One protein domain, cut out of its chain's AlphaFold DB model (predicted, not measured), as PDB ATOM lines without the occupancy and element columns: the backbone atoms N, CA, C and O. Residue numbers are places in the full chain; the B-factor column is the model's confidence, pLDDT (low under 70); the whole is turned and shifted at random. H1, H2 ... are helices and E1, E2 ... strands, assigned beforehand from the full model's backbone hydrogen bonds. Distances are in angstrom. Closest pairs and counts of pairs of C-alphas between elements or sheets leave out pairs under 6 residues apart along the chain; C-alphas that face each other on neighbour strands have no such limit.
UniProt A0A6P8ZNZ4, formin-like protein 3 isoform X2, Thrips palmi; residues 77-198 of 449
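This is residues 77 to 198 of the 449 residues of the protein "formin-like protein 3 isoform X2" of Thrips palmi (UniProt A0A6P8ZNZ4). Three long helices, H1, H3 and H4, pack together with their centres in a triangle, and a small, strongly twisted sheet of four strands stands across one end of them. The second half of H4, with its residues 143 to 154, packs over one face of the sheet on the side of E3 and E4, while the short H2 only grazes the sheet near E2. The printed part has 122 residues, with four named helices followed by four named strands; the sheet's order is E2 E1 E3 E4, mixed, and the class is mixed, helices and strands. The whole is compact, with a radius of gyration of the C-alphas of 15.4 A, and its C-alphas span 49 by 32 by 22 A, only just elongated.

H1, residues 77 to 98, begins at C-alpha 77 (560.126, 486.030, 398.309) and is 31.7 A long. H2 is residues 101 to 105, H3 residues 109 to 127, 26.5 A, and H4 residues 134 to 154, 30.2 A, ending at C-alpha 154 (581.214, 502.409, 386.462). E1 is residues 159 to 165, 19.8 A, E2 residues 171 to 177, 19.5 A, and E3 residues 184 to 190, 19.0 A. E4, residues 194 to 197, ends at C-alpha 197 (574.784, 508.222, 379.778).

H1 and H4 touch, closest at the C-alphas of Gly 88 and Ala 144, 4.0 A, and run the same way at a steep tilt of 37 degrees, only just past shallow. H1 and H3 touch, closest at the C-alphas of Leu 85 and Leu 118, 6.0 A, and run opposite ways at a shallow tilt of 32 degrees, only just short of steep. H4 touches H3 with residues 140 to 147 alone, closest at the C-alphas of Ala 143 and Tyr 114, 5.9 A, opposite ways at a steep tilt of 51 degrees. H4 is on the sheet at a height of 10.3 A, in two layers, a helix on one face of a sheet; it lies over E3 and only just over E4, where 3 of its C-alphas fall, and stands at 8 degrees to E3 on the local plane, along the strands. H2 only grazes the sheet with residues 102 to 104; H1 and H3 are not on it, H3 only just, with 4 pairs of C-alphas within 10 A. The hairpin E1 and E2 is antiparallel, with N 162 and O 174 at 2.9 A. E1 and E3 are parallel, with N 163 and O 187 at 2.8 A. The hairpin E3 and E4 is antiparallel, with N 188 and O 196 at 2.9 A. Every O i to N i+4 pair is within hydrogen-bond range in H2, H3 and H4, and 17 of 18 are in H1.

The two farthest C-alphas, of Arg 130 and Leu 181, are 50.2 A apart. The printed part has no cut, and no link is long. Mean pLDDT of the printed part is 73.3; residues 99 to 110, 128 to 129 and 155 to 198 are under 70.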
ATOM      1  N   ASP A  77     560.202 484.573 398.482       82.19
ATOM      2  CA  ASP A  77     560.126 486.030 398.309       82.19
ATOM      3  C   ASP A  77     560.958 486.822 399.327       82.19
ATOM      4  O   ASP A  77     561.555 487.839 398.971       82.19
ATOM      5  N   HIS A  78     561.014 486.370 400.584       86.56
ATOM      6  CA  HIS A  78     561.802 486.991 401.650       86.56
ATOM      7  C   HIS A  78     563.298 486.824 401.384       86.56
ATOM      8  O   HIS A  78     564.032 487.808 401.373       86.56
ATOM      9  N   ALA A  79     563.742 485.597 401.092       86.38
ATOM     10  CA  ALA A  79     565.134 485.307 400.747       86.38
ATOM     11  C   ALA A  79     565.560 486.011 399.443       86.38
ATOM     12  O   ALA A  79     566.672 486.535 399.345       86.38
ATOM     13  N   HIS A  80     564.665 486.088 398.450       90.25
ATOM     14  CA  HIS A  80     564.914 486.822 397.211       90.25
ATOM     15  C   HIS A  80     565.042 488.337 397.443       90.25
ATOM     16  O   HIS A  80     565.971 488.955 396.916       90.25
ATOM     17  N   LEU A  81     564.153 488.936 398.248       90.31
ATOM     18  CA  LEU A  81     564.217 490.354 398.614       90.31
ATOM     19  C   LEU A  81     565.472 490.667 399.438       90.31
ATOM     20  O   LEU A  81     566.150 491.653 399.158       90.31
ATOM     21  N   GLU A  82     565.816 489.820 400.407       91.06
ATOM     22  CA  GLU A  82     567.006 489.987 401.243       91.06
ATOM     23  C   GLU A  82     568.288 489.928 400.402       91.06
ATOM     24  O   GLU A  82     569.105 490.849 400.448       91.06
ATOM     25  N   GLY A  83     568.423 488.916 399.539       92.94
ATOM     26  CA  GLY A  83     569.551 488.815 398.615       92.94
ATOM     27  C   GLY A  83     569.611 489.970 397.606       92.94
ATOM     28  O   GLY A  83     570.702 490.386 397.214       92.94
ATOM     29  N   LEU A  84     568.467 490.523 397.184       94.06
ATOM     30  CA  LEU A  84     568.421 491.713 396.326       94.06
ATOM     31  C   LEU A  84     568.931 492.964 397.061       94.06
ATOM     32  O   LEU A  84     569.720 493.718 396.486       94.06
ATOM     33  N   LEU A  85     568.529 493.156 398.321       94.12
ATOM     34  CA  LEU A  85     568.998 494.242 399.188       94.12
ATOM     35  C   LEU A  85     570.504 494.146 399.454       94.12
ATOM     36  O   LEU A  85     571.216 495.132 399.267       94.12
ATOM     37  N   GLN A  86     570.999 492.958 399.817       94.88
ATOM     38  CA  GLN A  86     572.424 492.696 400.051       94.88
ATOM     39  C   GLN A  86     573.270 493.004 398.804       94.88
ATOM     40  O   GLN A  86     574.271 493.713 398.901       94.88
ATOM     41  N   ARG A  87     572.837 492.563 397.610       94.44
ATOM     42  CA  ARG A  87     573.504 492.928 396.343       94.44
ATOM     43  C   ARG A  87     573.462 494.436 396.087       94.44
ATOM     44  O   ARG A  87     574.473 495.002 395.694       94.44
ATOM     45  N   GLY A  88     572.328 495.093 396.340       92.69
ATOM     46  CA  GLY A  88     572.192 496.549 396.217       92.69
ATOM     47  C   GLY A  88     573.150 497.335 397.122       92.69
ATOM     48  O   GLY A  88     573.687 498.351 396.691       92.69
ATOM     49  N   LEU A  89     573.407 496.850 398.341       93.56
ATOM     50  CA  LEU A  89     574.374 497.446 399.271       93.56
ATOM     51  C   LEU A  89     575.824 497.226 398.827       93.56
ATOM     52  O   LEU A  89     576.583 498.189 398.775       93.56
ATOM     53  N   ALA A  90     576.186 496.012 398.407       92.25
ATOM     54  CA  ALA A  90     577.521 495.740 397.867       92.25
ATOM     55  C   ALA A  90     577.817 496.560 396.593       92.25
ATOM     56  O   ALA A  90     578.952 496.979 396.366       92.25
ATOM     57  N   SER A  91     576.800 496.834 395.767       89.19
ATOM     58  CA  SER A  91     576.905 497.798 394.663       89.19
ATOM     59  C   SER A  91     577.052 499.239 395.156       89.19
ATOM     60  O   SER A  91     577.867 499.983 394.613       89.19
ATOM     61  N   ALA A  92     576.313 499.639 396.199       86.38
ATOM     62  CA  ALA A  92     576.399 500.979 396.779       86.38
ATOM     63  C   ALA A  92     577.803 501.307 397.298       86.38
ATOM     64  O   ALA A  92     578.332 502.371 396.988       86.38
ATOM     65  N   GLU A  93     578.426 500.382 398.026       86.69
ATOM     66  CA  GLU A  93     579.777 500.547 398.574       86.69
ATOM     67  C   GLU A  93     580.816 500.765 397.464       86.69
ATOM     68  O   GLU A  93     581.622 501.687 397.552       86.69
ATOM     69  N   LYS A  94     580.739 500.006 396.362       84.06
ATOM     70  CA  LYS A  94     581.631 500.161 395.196       84.06
ATOM     71  C   LYS A  94     581.386 501.446 394.402       84.06
ATOM     72  O   LYS A  94     582.329 501.995 393.834       84.06
ATOM     73  N   VAL A  95     580.134 501.906 394.317       79.56
ATOM     74  CA  VAL A  95     579.794 503.205 393.707       79.56
ATOM     75  C   VAL A  95     580.382 504.330 394.560       79.56
ATOM     76  O   VAL A  95     581.106 505.167 394.030       79.56
ATOM     77  N   MET A  96     580.159 504.302 395.878       76.81
ATOM     78  CA  MET A  96     580.702 505.294 396.812       76.81
ATOM     79  C   MET A  96     582.239 505.279 396.861       76.81
ATOM     80  O   MET A  96     582.838 506.342 396.860       76.81
ATOM     81  N   GLN A  97     582.895 504.114 396.797       76.81
ATOM     82  CA  GLN A  97     584.365 504.010 396.757       76.81
ATOM     83  C   GLN A  97     584.992 504.652 395.501       76.81
ATOM     84  O   GLN A  97     586.181 504.965 395.491       76.81
ATOM     85  N   ARG A  98     584.214 504.828 394.426       70.62
ATOM     86  CA  ARG A  98     584.656 505.444 393.164       70.62
ATOM     87  C   ARG A  98     584.251 506.911 393.027       70.62
ATOM     88  O   ARG A  98     584.851 507.623 392.228       70.62
ATOM     89  N   VAL A  99     583.229 507.348 393.758       67.81
ATOM     90  CA  VAL A  99     582.723 508.723 393.765       67.81
ATOM     91  C   VAL A  99     583.519 509.535 394.786       67.81
ATOM     92  O   VAL A  99     583.356 509.365 395.988       67.81
ATOM     93  N   ASP A 100     584.378 510.424 394.290       64.00
ATOM     94  CA  ASP A 100     585.254 511.264 395.116       64.00
ATOM     95  C   ASP A 100     584.495 512.148 396.135       64.00
ATOM     96  O   ASP A 100     583.340 512.539 395.919       64.00
ATOM     97  N   ASP A 101     585.157 512.499 397.242       56.53
ATOM     98  CA  ASP A 101     584.602 513.304 398.336       56.53
ATOM     99  C   ASP A 101     584.076 514.687 397.896       56.53
ATOM    100  O   ASP A 101     583.114 515.192 398.489       56.53
ATOM    101  N   ASP A 102     584.666 515.323 396.874       51.03
ATOM    102  CA  ASP A 102     584.178 516.607 396.337       51.03
ATOM    103  C   ASP A 102     582.833 516.442 395.609       51.03
ATOM    104  O   ASP A 102     581.939 517.286 395.757       51.03
ATOM    105  N   LEU A 103     582.651 515.336 394.875       57.09
ATOM    106  CA  LEU A 103     581.380 514.990 394.227       57.09
ATOM    107  C   LEU A 103     580.346 514.518 395.260       57.09
ATOM    108  O   LEU A 103     579.156 514.828 395.144       57.09
ATOM    109  N   THR A 104     580.799 513.837 396.315       57.12
ATOM    110  CA  THR A 104     579.952 513.427 397.438       57.12
ATOM    111  C   THR A 104     579.313 514.632 398.126       57.12
ATOM    112  O   THR A 104     578.095 514.650 398.317       57.12
ATOM    113  N   ARG A 105     580.093 515.691 398.389       55.44
ATOM    114  CA  ARG A 105     579.618 516.938 399.022       55.44
ATOM    115  C   ARG A 105     578.625 517.764 398.190       55.44
ATOM    116  O   ARG A 105     577.904 518.564 398.779       55.44
ATOM    117  N   HIS A 106     578.553 517.570 396.871       50.50
ATOM    118  CA  HIS A 106     577.729 518.391 395.964       50.50
ATOM    119  C   HIS A 106     576.733 517.587 395.105       50.50
ATOM    120  O   HIS A 106     576.195 518.113 394.132       50.50
ATOM    121  N   GLY A 107     576.497 516.306 395.415       53.66
ATOM    122  CA  GLY A 107     575.629 515.482 394.569       53.66
ATOM    123  C   GLY A 107     575.276 514.081 395.059       53.66
ATOM    124  O   GLY A 107     574.185 513.601 394.756       53.66
ATOM    125  N   ALA A 108     576.120 513.417 395.854       55.31
ATOM    126  CA  ALA A 108     575.837 512.044 396.300       55.31
ATOM    127  C   ALA A 108     574.819 511.938 397.456       55.31
ATOM    128  O   ALA A 108     574.635 510.852 398.005       55.31
ATOM    129  N   GLY A 109     574.118 513.023 397.810       57.94
ATOM    130  CA  GLY A 109     573.053 512.995 398.822       57.94
ATOM    131  C   GLY A 109     571.968 511.957 398.512       57.94
ATOM    132  O   GLY A 109     571.533 511.239 399.410       57.94
ATOM    133  N   ASP A 110     571.609 511.797 397.234       68.56
ATOM    134  CA  ASP A 110     570.683 510.753 396.783       68.56
ATOM    135  C   ASP A 110     571.278 509.344 396.939       68.56
ATOM    136  O   ASP A 110     570.591 508.434 397.397       68.56
ATOM    137  N   TRP A 111     572.559 509.146 396.617       71.75
ATOM    138  CA  TRP A 111     573.221 507.847 396.780       71.75
ATOM    139  C   TRP A 111     573.304 507.417 398.244       71.75
ATOM    140  O   TRP A 111     572.946 506.286 398.574       71.75
ATOM    141  N   LEU A 112     573.683 508.338 399.132       76.88
ATOM    142  CA  LEU A 112     573.703 508.103 400.571       76.88
ATOM    143  C   LEU A 112     572.286 507.847 401.116       76.88
ATOM    144  O   LEU A 112     572.109 506.990 401.985       76.88
ATOM    145  N   LEU A 113     571.259 508.516 400.573       80.56
ATOM    146  CA  LEU A 113     569.850 508.240 400.878       80.56
ATOM    147  C   LEU A 113     569.445 506.817 400.453       80.56
ATOM    148  O   LEU A 113     568.755 506.135 401.214       80.56
ATOM    149  N   TYR A 114     569.863 506.346 399.273       79.00
ATOM    150  CA  TYR A 114     569.588 504.976 398.824       79.00
ATOM    151  C   TYR A 114     570.348 503.931 399.641       79.00
ATOM    152  O   TYR A 114     569.726 502.955 400.057       79.00
ATOM    153  N   GLN A 115     571.628 504.147 399.955       84.31
ATOM    154  CA  GLN A 115     572.401 503.259 400.830       84.31
ATOM    155  C   GLN A 115     571.733 503.127 402.209       84.31
ATOM    156  O   GLN A 115     571.436 502.015 402.640       84.31
ATOM    157  N   ASN A 116     571.376 504.247 402.850       86.88
ATOM    158  CA  ASN A 116     570.649 504.243 404.126       86.88
ATOM    159  C   ASN A 116     569.271 503.563 404.020       86.88
ATOM    160  O   ASN A 116     568.881 502.812 404.918       86.88
ATOM    161  N   ARG A 117     568.530 503.786 402.924       87.25
ATOM    162  CA  ARG A 117     567.229 503.136 402.677       87.25
ATOM    163  C   ARG A 117     567.377 501.619 402.547       87.25
ATOM    164  O   ARG A 117     566.571 500.892 403.119       87.25
ATOM    165  N   LEU A 118     568.396 501.150 401.830       89.44
ATOM    166  CA  LEU A 118     568.689 499.728 401.654       89.44
ATOM    167  C   LEU A 118     569.168 499.080 402.953       89.44
ATOM    168  O   LEU A 118     568.667 498.019 403.311       89.44
ATOM    169  N   GLN A 119     570.067 499.734 403.689       91.31
ATOM    170  CA  GLN A 119     570.613 499.231 404.950       91.31
ATOM    171  C   GLN A 119     569.520 499.121 406.017       91.31
ATOM    172  O   GLN A 119     569.375 498.077 406.650       91.31
ATOM    173  N   ARG A 120     568.677 500.152 406.157       90.00
ATOM    174  CA  ARG A 120     567.528 500.121 407.071       90.00
ATOM    175  C   ARG A 120     566.430 499.171 406.594       90.00
ATOM    176  O   ARG A 120     565.782 498.545 407.426       90.00
ATOM    177  N   GLY A 121     566.239 499.021 405.282       88.12
ATOM    178  CA  GLY A 121     565.342 498.019 404.701       88.12
ATOM    179  C   GLY A 121     565.781 496.589 405.013       88.12
ATOM    180  O   GLY A 121     564.957 495.784 405.436       88.12
ATOM    181  N   LEU A 122     567.077 496.294 404.878       90.44
ATOM    182  CA  LEU A 122     567.673 494.999 405.207       90.44
ATOM    183  C   LEU A 122     567.602 494.720 406.711       90.44
ATOM    184  O   LEU A 122     567.129 493.661 407.108       90.44
ATOM    185  N   GLN A 123     567.976 495.690 407.549       89.38
ATOM    186  CA  GLN A 123     567.887 495.569 409.006       89.38
ATOM    187  C   GLN A 123     566.441 495.330 409.475       89.38
ATOM    188  O   GLN A 123     566.211 494.501 410.352       89.38
ATOM    189  N   LEU A 124     565.457 496.015 408.880       86.00
ATOM    190  CA  LEU A 124     564.040 495.772 409.164       86.00
ATOM    191  C   LEU A 124     563.585 494.390 408.684       86.00
ATOM    192  O   LEU A 124     562.843 493.740 409.406       86.00
ATOM    193  N   LEU A 125     564.036 493.926 407.515       85.94
ATOM    194  CA  LEU A 125     563.710 492.596 406.985       85.94
ATOM    195  C   LEU A 125     564.338 491.462 407.819       85.94
ATOM    196  O   LEU A 125     563.741 490.406 407.967       85.94
ATOM    197  N   GLN A 126     565.508 491.689 408.416       85.19
ATOM    198  CA  GLN A 126     566.166 490.729 409.309       85.19
ATOM    199  C   GLN A 126     565.592 490.758 410.739       85.19
ATOM    200  O   GLN A 126     565.566 489.731 411.414       85.19
ATOM    201  N   ALA A 127     565.087 491.909 411.202       79.62
ATOM    202  CA  ALA A 127     564.425 492.044 412.504       79.62
ATOM    203  C   ALA A 127     562.924 491.672 412.485       79.62
ATOM    204  O   ALA A 127     562.355 491.354 413.530       79.62
ATOM    205  N   SER A 128     562.268 491.716 411.321       69.44
ATOM    206  CA  SER A 128     560.840 491.432 411.141       69.44
ATOM    207  C   SER A 128     560.627 490.140 410.358       69.44
ATOM    208  O   SER A 128     560.815 490.110 409.149       69.44
ATOM    209  N   GLN A 129     560.051 489.119 410.999       64.44
ATOM    210  CA  GLN A 129     559.568 487.900 410.319       64.44
ATOM    211  C   GLN A 129     558.343 488.144 409.400       64.44
ATOM    212  O   GLN A 129     557.685 487.201 408.960       64.44
ATOM    213  N   ARG A 130     557.979 489.407 409.146       71.62
ATOM    214  CA  ARG A 130     556.841 489.823 408.325       71.62
ATOM    215  C   ARG A 130     557.334 490.670 407.158       71.62
ATOM    216  O   ARG A 130     557.969 491.702 407.375       71.62
ATOM    217  N   MET A 131     556.978 490.246 405.943       76.62
ATOM    218  CA  MET A 131     557.280 490.966 404.704       76.62
ATOM    219  C   MET A 131     556.798 492.427 404.765       76.62
ATOM    220  O   MET A 131     555.699 492.683 405.273       76.62
ATOM    221  N   PRO A 132     557.578 493.388 404.232       82.75
ATOM    222  CA  PRO A 132     557.151 494.777 404.124       82.75
ATOM    223  C   PRO A 132     555.989 494.928 403.130       82.75
ATOM    224  O   PRO A 132     555.840 494.122 402.212       82.75
ATOM    225  N   SER A 133     555.199 495.999 403.288       85.38
ATOM    226  CA  SER A 133     554.141 496.380 402.336       85.38
ATOM    227  C   SER A 133     554.674 496.449 400.902       85.38
ATOM    228  O   SER A 133     555.822 496.850 400.689       85.38
ATOM    229  N   ASP A 134     553.845 496.114 399.912       85.56
ATOM    230  CA  ASP A 134     554.257 496.026 398.510       85.56
ATOM    231  C   ASP A 134     554.882 497.312 397.965       85.56
ATOM    232  O   ASP A 134     555.811 497.242 397.166       85.56
ATOM    233  N   ASP A 135     554.453 498.488 398.417       84.69
ATOM    234  CA  ASP A 135     555.036 499.754 397.958       84.69
ATOM    235  C   ASP A 135     556.410 500.023 398.587       84.69
ATOM    236  O   ASP A 135     557.320 500.524 397.923       84.69
ATOM    237  N   VAL A 136     556.617 499.576 399.830       86.81
ATOM    238  CA  VAL A 136     557.939 499.555 400.476       86.81
ATOM    239  C   VAL A 136     558.840 498.528 399.781       86.81
ATOM    240  O   VAL A 136     559.990 498.834 399.476       86.81
ATOM    241  N   ARG A 137     558.310 497.345 399.445       88.81
ATOM    242  CA  ARG A 137     559.004 496.277 398.709       88.81
ATOM    243  C   ARG A 137     559.440 496.731 397.311       88.81
ATOM    244  O   ARG A 137     560.596 496.511 396.949       88.81
ATOM    245  N   LYS A 138     558.568 497.412 396.557       87.81
ATOM    246  CA  LYS A 138     558.886 498.042 395.259       87.81
ATOM    247  C   LYS A 138     559.968 499.114 395.422       87.81
ATOM    248  O   LYS A 138     560.993 499.030 394.757       87.81
ATOM    249  N   SER A 139     559.782 500.056 396.352       87.56
ATOM    250  CA  SER A 139     560.721 501.156 396.639       87.56
ATOM    251  C   SER A 139     562.126 500.660 397.016       87.56
ATOM    252  O   SER A 139     563.128 501.199 396.544       87.56
ATOM    253  N   LEU A 140     562.211 499.592 397.815       89.94
ATOM    254  CA  LEU A 140     563.462 498.919 398.169       89.94
ATOM    255  C   LEU A 140     564.089 498.168 396.987       89.94
ATOM    256  O   LEU A 140     565.295 498.272 396.765       89.94
ATOM    257  N   SER A 141     563.283 497.446 396.204       89.75
ATOM    258  CA  SER A 141     563.758 496.709 395.023       89.75
ATOM    259  C   SER A 141     564.289 497.652 393.940       89.75
ATOM    260  O   SER A 141     565.313 497.373 393.315       89.75
ATOM    261  N   GLU A 142     563.628 498.794 393.739       88.81
ATOM    262  CA  GLU A 142     564.070 499.816 392.795       88.81
ATOM    263  C   GLU A 142     565.342 500.519 393.278       88.81
ATOM    264  O   GLU A 142     566.264 500.689 392.484       88.81
ATOM    265  N   ALA A 143     565.442 500.858 394.569       85.56
ATOM    266  CA  ALA A 143     566.679 501.374 395.154       85.56
ATOM    267  C   ALA A 143     567.854 500.406 394.923       85.56
ATOM    268  O   ALA A 143     568.914 500.824 394.463       85.56
ATOM    269  N   ALA A 144     567.650 499.104 395.160       89.75
ATOM    270  CA  ALA A 144     568.684 498.089 394.969       89.75
ATOM    271  C   ALA A 144     569.119 497.985 393.500       89.75
ATOM    272  O   ALA A 144     570.315 497.879 393.222       89.75
ATOM    273  N   ARG A 145     568.165 498.071 392.559       89.38
ATOM    274  CA  ARG A 145     568.470 498.093 391.125       89.38
ATOM    275  C   ARG A 145     569.201 499.374 390.716       89.38
ATOM    276  O   ARG A 145     570.199 499.265 390.021       89.38
ATOM    277  N   ARG A 146     568.801 500.558 391.204       83.94
ATOM    278  CA  ARG A 146     569.502 501.833 390.929       83.94
ATOM    279  C   ARG A 146     570.979 501.781 391.352       83.94
ATOM    280  O   ARG A 146     571.825 502.251 390.596       83.94
ATOM    281  N   MET A 147     571.310 501.149 392.487       85.31
ATOM    282  CA  MET A 147     572.714 500.938 392.883       85.31
ATOM    283  C   MET A 147     573.451 499.964 391.952       85.31
ATOM    284  O   MET A 147     574.588 500.229 391.577       85.31
ATOM    285  N   GLN A 148     572.814 498.856 391.556       88.62
ATOM    286  CA  GLN A 148     573.404 497.854 390.650       88.62
ATOM    287  C   GLN A 148     573.606 498.402 389.227       88.62
ATOM    288  O   GLN A 148     574.630 498.130 388.604       88.62
ATOM    289  N   ASP A 149     572.669 499.207 388.726       84.00
ATOM    290  CA  ASP A 149     572.782 499.924 387.452       84.00
ATOM    291  C   ASP A 149     573.922 500.963 387.522       84.00
ATOM    292  O   ASP A 149     574.713 501.084 386.586       84.00
ATOM    293  N   GLY A 150     574.068 501.657 388.660       78.00
ATOM    294  CA  GLY A 150     575.192 502.556 388.940       78.00
ATOM    295  C   GLY A 150     576.549 501.843 388.984       78.00
ATOM    296  O   GLY A 150     577.499 502.317 388.363       78.00
ATOM    297  N   GLU A 151     576.645 500.684 389.648       82.00
ATOM    298  CA  GLU A 151     577.863 499.859 389.635       82.00
ATOM    299  C   GLU A 151     578.221 499.456 388.200       82.00
ATOM    300  O   GLU A 151     579.368 499.638 387.793       82.00
ATOM    301  N   ARG A 152     577.238 498.986 387.417       82.56
ATOM    302  CA  ARG A 152     577.418 498.564 386.017       82.56
ATOM    303  C   ARG A 152     577.948 499.680 385.120       82.56
ATOM    304  O   ARG A 152     578.836 499.427 384.313       82.56
ATOM    305  N   LEU A 153     577.439 500.904 385.273       74.81
ATOM    306  CA  LEU A 153     577.894 502.071 384.502       74.81
ATOM    307  C   LEU A 153     579.322 502.520 384.861       74.81
ATOM    308  O   LEU A 153     579.961 503.190 384.054       74.81
ATOM    309  N   LEU A 154     579.831 502.148 386.041       70.88
ATOM    310  CA  LEU A 154     581.214 502.409 386.462       70.88
ATOM    311  C   LEU A 154     582.139 501.189 386.246       70.88
ATOM    312  O   LEU A 154     583.362 501.323 386.181       70.88
ATOM    313  N   SER A 155     581.610 499.964 386.158       69.69
ATOM    314  CA  SER A 155     582.380 498.738 385.905       69.69
ATOM    315  C   SER A 155     582.686 498.571 384.411       69.69
ATOM    316  O   SER A 155     581.953 497.903 383.687       69.69
ATOM    317  N   GLY A 156     583.785 499.184 383.966       62.03
ATOM    318  CA  GLY A 156     584.228 499.182 382.564       62.03
ATOM    319  C   GLY A 156     584.622 500.562 382.027       62.03
ATOM    320  O   GLY A 156     584.790 500.715 380.822       62.03
ATOM    321  N   VAL A 157     584.737 501.570 382.901       61.78
ATOM    322  CA  VAL A 157     585.054 502.956 382.536       61.78
ATOM    323  C   VAL A 157     586.215 503.455 383.401       61.78
ATOM    324  O   VAL A 157     586.024 503.772 384.573       61.78
ATOM    325  N   ASP A 158     587.419 503.546 382.830       58.66
ATOM    326  CA  ASP A 158     588.634 503.997 383.539       58.66
ATOM    327  C   ASP A 158     588.694 505.516 383.773       58.66
ATOM    328  O   ASP A 158     589.495 506.007 384.579       58.66
ATOM    329  N   ARG A 159     587.846 506.266 383.053       61.47
ATOM    330  CA  ARG A 159     587.669 507.718 383.159       61.47
ATOM    331  C   ARG A 159     586.196 508.097 382.988       61.47
ATOM    332  O   ARG A 159     585.683 508.062 381.875       61.47
ATOM    333  N   CYS A 160     585.511 508.513 384.046       64.19
ATOM    334  CA  CYS A 160     584.112 508.941 383.960       64.19
ATOM    335  C   CYS A 160     583.958 510.393 384.412       64.19
ATOM    336  O   CYS A 160     584.243 510.711 385.564       64.19
ATOM    337  N   THR A 161     583.426 511.261 383.550       65.69
ATOM    338  CA  THR A 161     582.972 512.589 383.983       65.69
ATOM    339  C   THR A 161     581.532 512.445 384.468       65.69
ATOM    340  O   THR A 161     580.618 512.278 383.656       65.69
ATOM    341  N   VAL A 162     581.306 512.485 385.781       66.69
ATOM    342  CA  VAL A 162     579.949 512.507 386.345       66.69
ATOM    343  C   VAL A 162     579.503 513.956 386.493       66.69
ATOM    344  O   VAL A 162     580.154 514.756 387.167       66.69
ATOM    345  N   THR A 163     578.378 514.286 385.865       65.62
ATOM    346  CA  THR A 163     577.710 515.583 385.986       65.62
ATOM    347  C   THR A 163     576.497 515.476 386.900       65.62
ATOM    348  O   THR A 163     575.663 514.583 386.743       65.62
ATOM    349  N   VAL A 164     576.381 516.398 387.850       65.06
ATOM    350  CA  VAL A 164     575.237 516.520 388.760       65.06
ATOM    351  C   VAL A 164     574.637 517.907 388.598       65.06
ATOM    352  O   VAL A 164     575.357 518.884 388.388       65.06
ATOM    353  N   ARG A 165     573.310 517.995 388.677       65.69
ATOM    354  CA  ARG A 165     572.600 519.266 388.800       65.69
ATOM    355  C   ARG A 165     572.352 519.540 390.277       65.69
ATOM    356  O   ARG A 165     571.699 518.743 390.941       65.69
ATOM    357  N   ASP A 166     572.882 520.651 390.766       60.75
ATOM    358  CA  ASP A 166     572.611 521.143 392.113       60.75
ATOM    359  C   ASP A 166     571.170 521.681 392.222       60.75
ATOM    360  O   ASP A 166     570.520 521.949 391.205       60.75
ATOM    361  N   ARG A 167     570.671 521.896 393.443       57.44
ATOM    362  CA  ARG A 167     569.316 522.441 393.677       57.44
ATOM    363  C   ARG A 167     569.133 523.843 393.097       57.44
ATOM    364  O   ARG A 167     568.043 524.168 392.640       57.44
ATOM    365  N   ASP A 168     570.218 524.609 393.018       66.62
ATOM    366  CA  ASP A 168     570.274 525.926 392.371       66.62
ATOM    367  C   ASP A 168     570.328 525.844 390.826       66.62
ATOM    368  O   ASP A 168     570.597 526.829 390.143       66.62
ATOM    369  N   GLY A 169     570.152 524.652 390.242       62.19
ATOM    370  CA  GLY A 169     570.223 524.397 388.798       62.19
ATOM    371  C   GLY A 169     571.643 524.338 388.222       62.19
ATOM    372  O   GLY A 169     571.819 523.934 387.069       62.19
ATOM    373  N   VAL A 170     572.658 524.695 389.015       62.50
ATOM    374  CA  VAL A 170     574.077 524.701 388.629       62.50
ATOM    375  C   VAL A 170     574.540 523.285 388.279       62.50
ATOM    376  O   VAL A 170     574.441 522.366 389.087       62.50
ATOM    377  N   MET A 171     575.085 523.105 387.075       63.91
ATOM    378  CA  MET A 171     575.727 521.850 386.682       63.91
ATOM    379  C   MET A 171     577.151 521.800 387.251       63.91
ATOM    380  O   MET A 171     577.986 522.633 386.900       63.91
ATOM    381  N   ARG A 172     577.442 520.807 388.094       62.56
ATOM    382  CA  ARG A 172     578.788 520.487 388.597       62.56
ATOM    383  C   ARG A 172     579.290 519.196 387.951       62.56
ATOM    384  O   ARG A 172     578.497 518.305 387.654       62.56
ATOM    385  N   SER A 173     580.596 519.094 387.724       64.81
ATOM    386  CA  SER A 173     581.236 517.944 387.070       64.81
ATOM    387  C   SER A 173     582.487 517.507 387.823       64.81
ATOM    388  O   SER A 173     583.338 518.353 388.095       64.81
ATOM    389  N   ALA A 174     582.638 516.207 388.074       62.09
ATOM    390  CA  ALA A 174     583.882 515.624 388.576       62.09
ATOM    391  C   ALA A 174     584.370 514.503 387.646       62.09
ATOM    392  O   ALA A 174     583.572 513.696 387.165       62.09
ATOM    393  N   ASP A 175     585.682 514.467 387.405       63.59
ATOM    394  CA  ASP A 175     586.362 513.418 386.644       63.59
ATOM    395  C   ASP A 175     586.833 512.311 387.601       63.59
ATOM    396  O   ASP A 175     587.850 512.452 388.277       63.59
ATOM    397  N   LEU A 176     586.119 511.187 387.626       63.34
ATOM    398  CA  LEU A 176     586.592 509.946 388.235       63.34
ATOM    399  C   LEU A 176     587.671 509.363 387.307       63.34
ATOM    400  O   LEU A 176     587.404 509.164 386.119       63.34
ATOM    401  N   GLN A 177     588.877 509.084 387.810       63.06
ATOM    402  CA  GLN A 177     589.975 508.518 387.014       63.06
ATOM    403  C   GLN A 177     590.751 507.454 387.802       63.06
ATOM    404  O   GLN A 177     591.243 507.732 388.892       63.06
ATOM    405  N   THR A 178     590.942 506.275 387.202       51.06
ATOM    406  CA  THR A 178     591.792 505.193 387.748       51.06
ATOM    407  C   THR A 178     592.870 504.680 386.788       51.06
ATOM    408  O   THR A 178     593.672 503.841 387.186       51.06
ATOM    409  N   GLY A 179     592.944 505.190 385.553       46.50
ATOM    410  CA  GLY A 179     593.945 504.760 384.569       46.50
ATOM    411  C   GLY A 179     594.290 505.803 383.503       46.50
ATOM    412  O   GLY A 179     593.778 506.929 383.504       46.50
ATOM    413  N   GLU A 180     595.178 505.412 382.591       45.12
ATOM    414  CA  GLU A 180     595.521 506.149 381.370       45.12
ATOM    415  C   GLU A 180     594.837 505.485 380.160       45.12
ATOM    416  O   GLU A 180     594.892 504.268 380.008       45.12
ATOM    417  N   LEU A 181     594.261 506.306 379.271       43.62
ATOM    418  CA  LEU A 181     593.512 505.918 378.056       43.62
ATOM    419  C   LEU A 181     592.072 505.362 378.328       43.62
ATOM    420  O   LEU A 181     591.616 505.422 379.468       43.62
ATOM    421  N   PRO A 182     591.202 505.179 377.305       45.31
ATOM    422  CA  PRO A 182     590.479 506.349 376.798       45.31
ATOM    423  C   PRO A 182     588.953 506.172 376.590       45.31
ATOM    424  O   PRO A 182     588.408 506.745 375.649       45.31
ATOM    425  N   VAL A 183     588.227 505.439 377.445       45.50
ATOM    426  CA  VAL A 183     586.743 505.456 377.417       45.50
ATOM    427  C   VAL A 183     586.222 506.525 378.379       45.50
ATOM    428  O   VAL A 183     586.073 506.275 379.569       45.50
ATOM    429  N   CYS A 184     585.958 507.729 377.860       48.88
ATOM    430  CA  CYS A 184     585.462 508.872 378.637       48.88
ATOM    431  C   CYS A 184     583.926 508.953 378.636       48.88
ATOM    432  O   CYS A 184     583.348 509.782 377.918       48.88
ATOM    433  N   LEU A 185     583.264 508.113 379.438       56.91
ATOM    434  CA  LEU A 185     581.805 508.151 379.570       56.91
ATOM    435  C   LEU A 185     581.373 509.446 380.286       56.91
ATOM    436  O   LEU A 185     581.855 509.758 381.376       56.91
ATOM    437  N   LEU A 186     580.472 510.211 379.663       58.53
ATOM    438  CA  LEU A 186     579.825 511.363 380.293       58.53
ATOM    439  C   LEU A 186     578.508 510.882 380.904       58.53
ATOM    440  O   LEU A 186     577.545 510.616 380.184       58.53
ATOM    441  N   LEU A 187     578.464 510.754 382.227       64.12
ATOM    442  CA  LEU A 187     577.241 510.406 382.943       64.12
ATOM    443  C   LEU A 187     576.569 511.669 383.480       64.12
ATOM    444  O   LEU A 187     577.231 512.607 383.929       64.12
ATOM    445  N   ARG A 188     575.238 511.671 383.492       64.69
ATOM    446  CA  ARG A 188     574.432 512.639 384.235       64.69
ATOM    447  C   ARG A 188     573.668 511.931 385.341       64.69
ATOM    448  O   ARG A 188     572.962 510.959 385.077       64.69
ATOM    449  N   LEU A 189     573.784 512.449 386.558       63.47
ATOM    450  CA  LEU A 189     572.906 512.103 387.666       63.47
ATOM    451  C   LEU A 189     571.577 512.854 387.480       63.47
ATOM    452  O   LEU A 189     571.560 514.079 387.329       63.47
ATOM    453  N   GLN A 190     570.474 512.112 387.431       63.72
ATOM    454  CA  GLN A 190     569.112 512.648 387.481       63.72
ATOM    455  C   GLN A 190     568.554 512.548 388.901       63.72
ATOM    456  O   GLN A 190     568.996 511.699 389.678       63.72
ATOM    457  N   ASP A 191     567.554 513.378 389.197       53.66
ATOM    458  CA  ASP A 191     566.842 513.435 390.474       53.66
ATOM    459  C   ASP A 191     566.400 512.035 390.947       53.66
ATOM    460  O   ASP A 191     565.778 511.258 390.210       53.66
ATOM    461  N   GLY A 192     566.762 511.676 392.181       55.28
ATOM    462  CA  GLY A 192     566.712 510.293 392.648       55.28
ATOM    463  C   GLY A 192     567.927 509.472 392.202       55.28
ATOM    464  O   GLY A 192     567.789 508.293 391.868       55.28
ATOM    465  N   GLY A 193     569.121 510.066 392.193       58.03
ATOM    466  CA  GLY A 193     570.405 509.366 392.080       58.03
ATOM    467  C   GLY A 193     570.591 508.470 390.850       58.03
ATOM    468  O   GLY A 193     571.409 507.557 390.890       58.03
ATOM    469  N   ARG A 194     569.842 508.658 389.756       64.94
ATOM    470  CA  ARG A 194     569.962 507.778 388.579       64.94
ATOM    471  C   ARG A 194     571.060 508.290 387.651       64.94
ATOM    472  O   ARG A 194     570.860 509.307 386.989       64.94
ATOM    473  N   LEU A 195     572.179 507.570 387.546       64.50
ATOM    474  CA  LEU A 195     573.145 507.796 386.466       64.50
ATOM    475  C   LEU A 195     572.544 507.356 385.125       64.50
ATOM    476  O   LEU A 195     571.972 506.272 385.008       64.50
ATOM    477  N   VAL A 196     572.687 508.207 384.113       69.12
ATOM    478  CA  VAL A 196     572.300 507.942 382.722       69.12
ATOM    479  C   VAL A 196     573.416 508.462 381.805       69.12
ATOM    480  O   VAL A 196     573.909 509.567 382.050       69.12
ATOM    481  N   PRO A 197     573.845 507.711 380.772       65.00
ATOM    482  CA  PRO A 197     574.784 508.222 379.778       65.00
ATOM    483  C   PRO A 197     574.186 509.409 379.017       65.00
ATOM    484  O   PRO A 197     573.045 509.367 378.557       65.00
ATOM    485  N   MET A 198     574.968 510.477 378.892       54.75
ATOM    486  CA  MET A 198     574.621 511.648 378.095       54.75
ATOM    487  C   MET A 198     574.878 511.354 376.615       54.75
ATOM    488  O   MET A 198     576.020 511.422 376.162       54.75
TER     489      MET A 198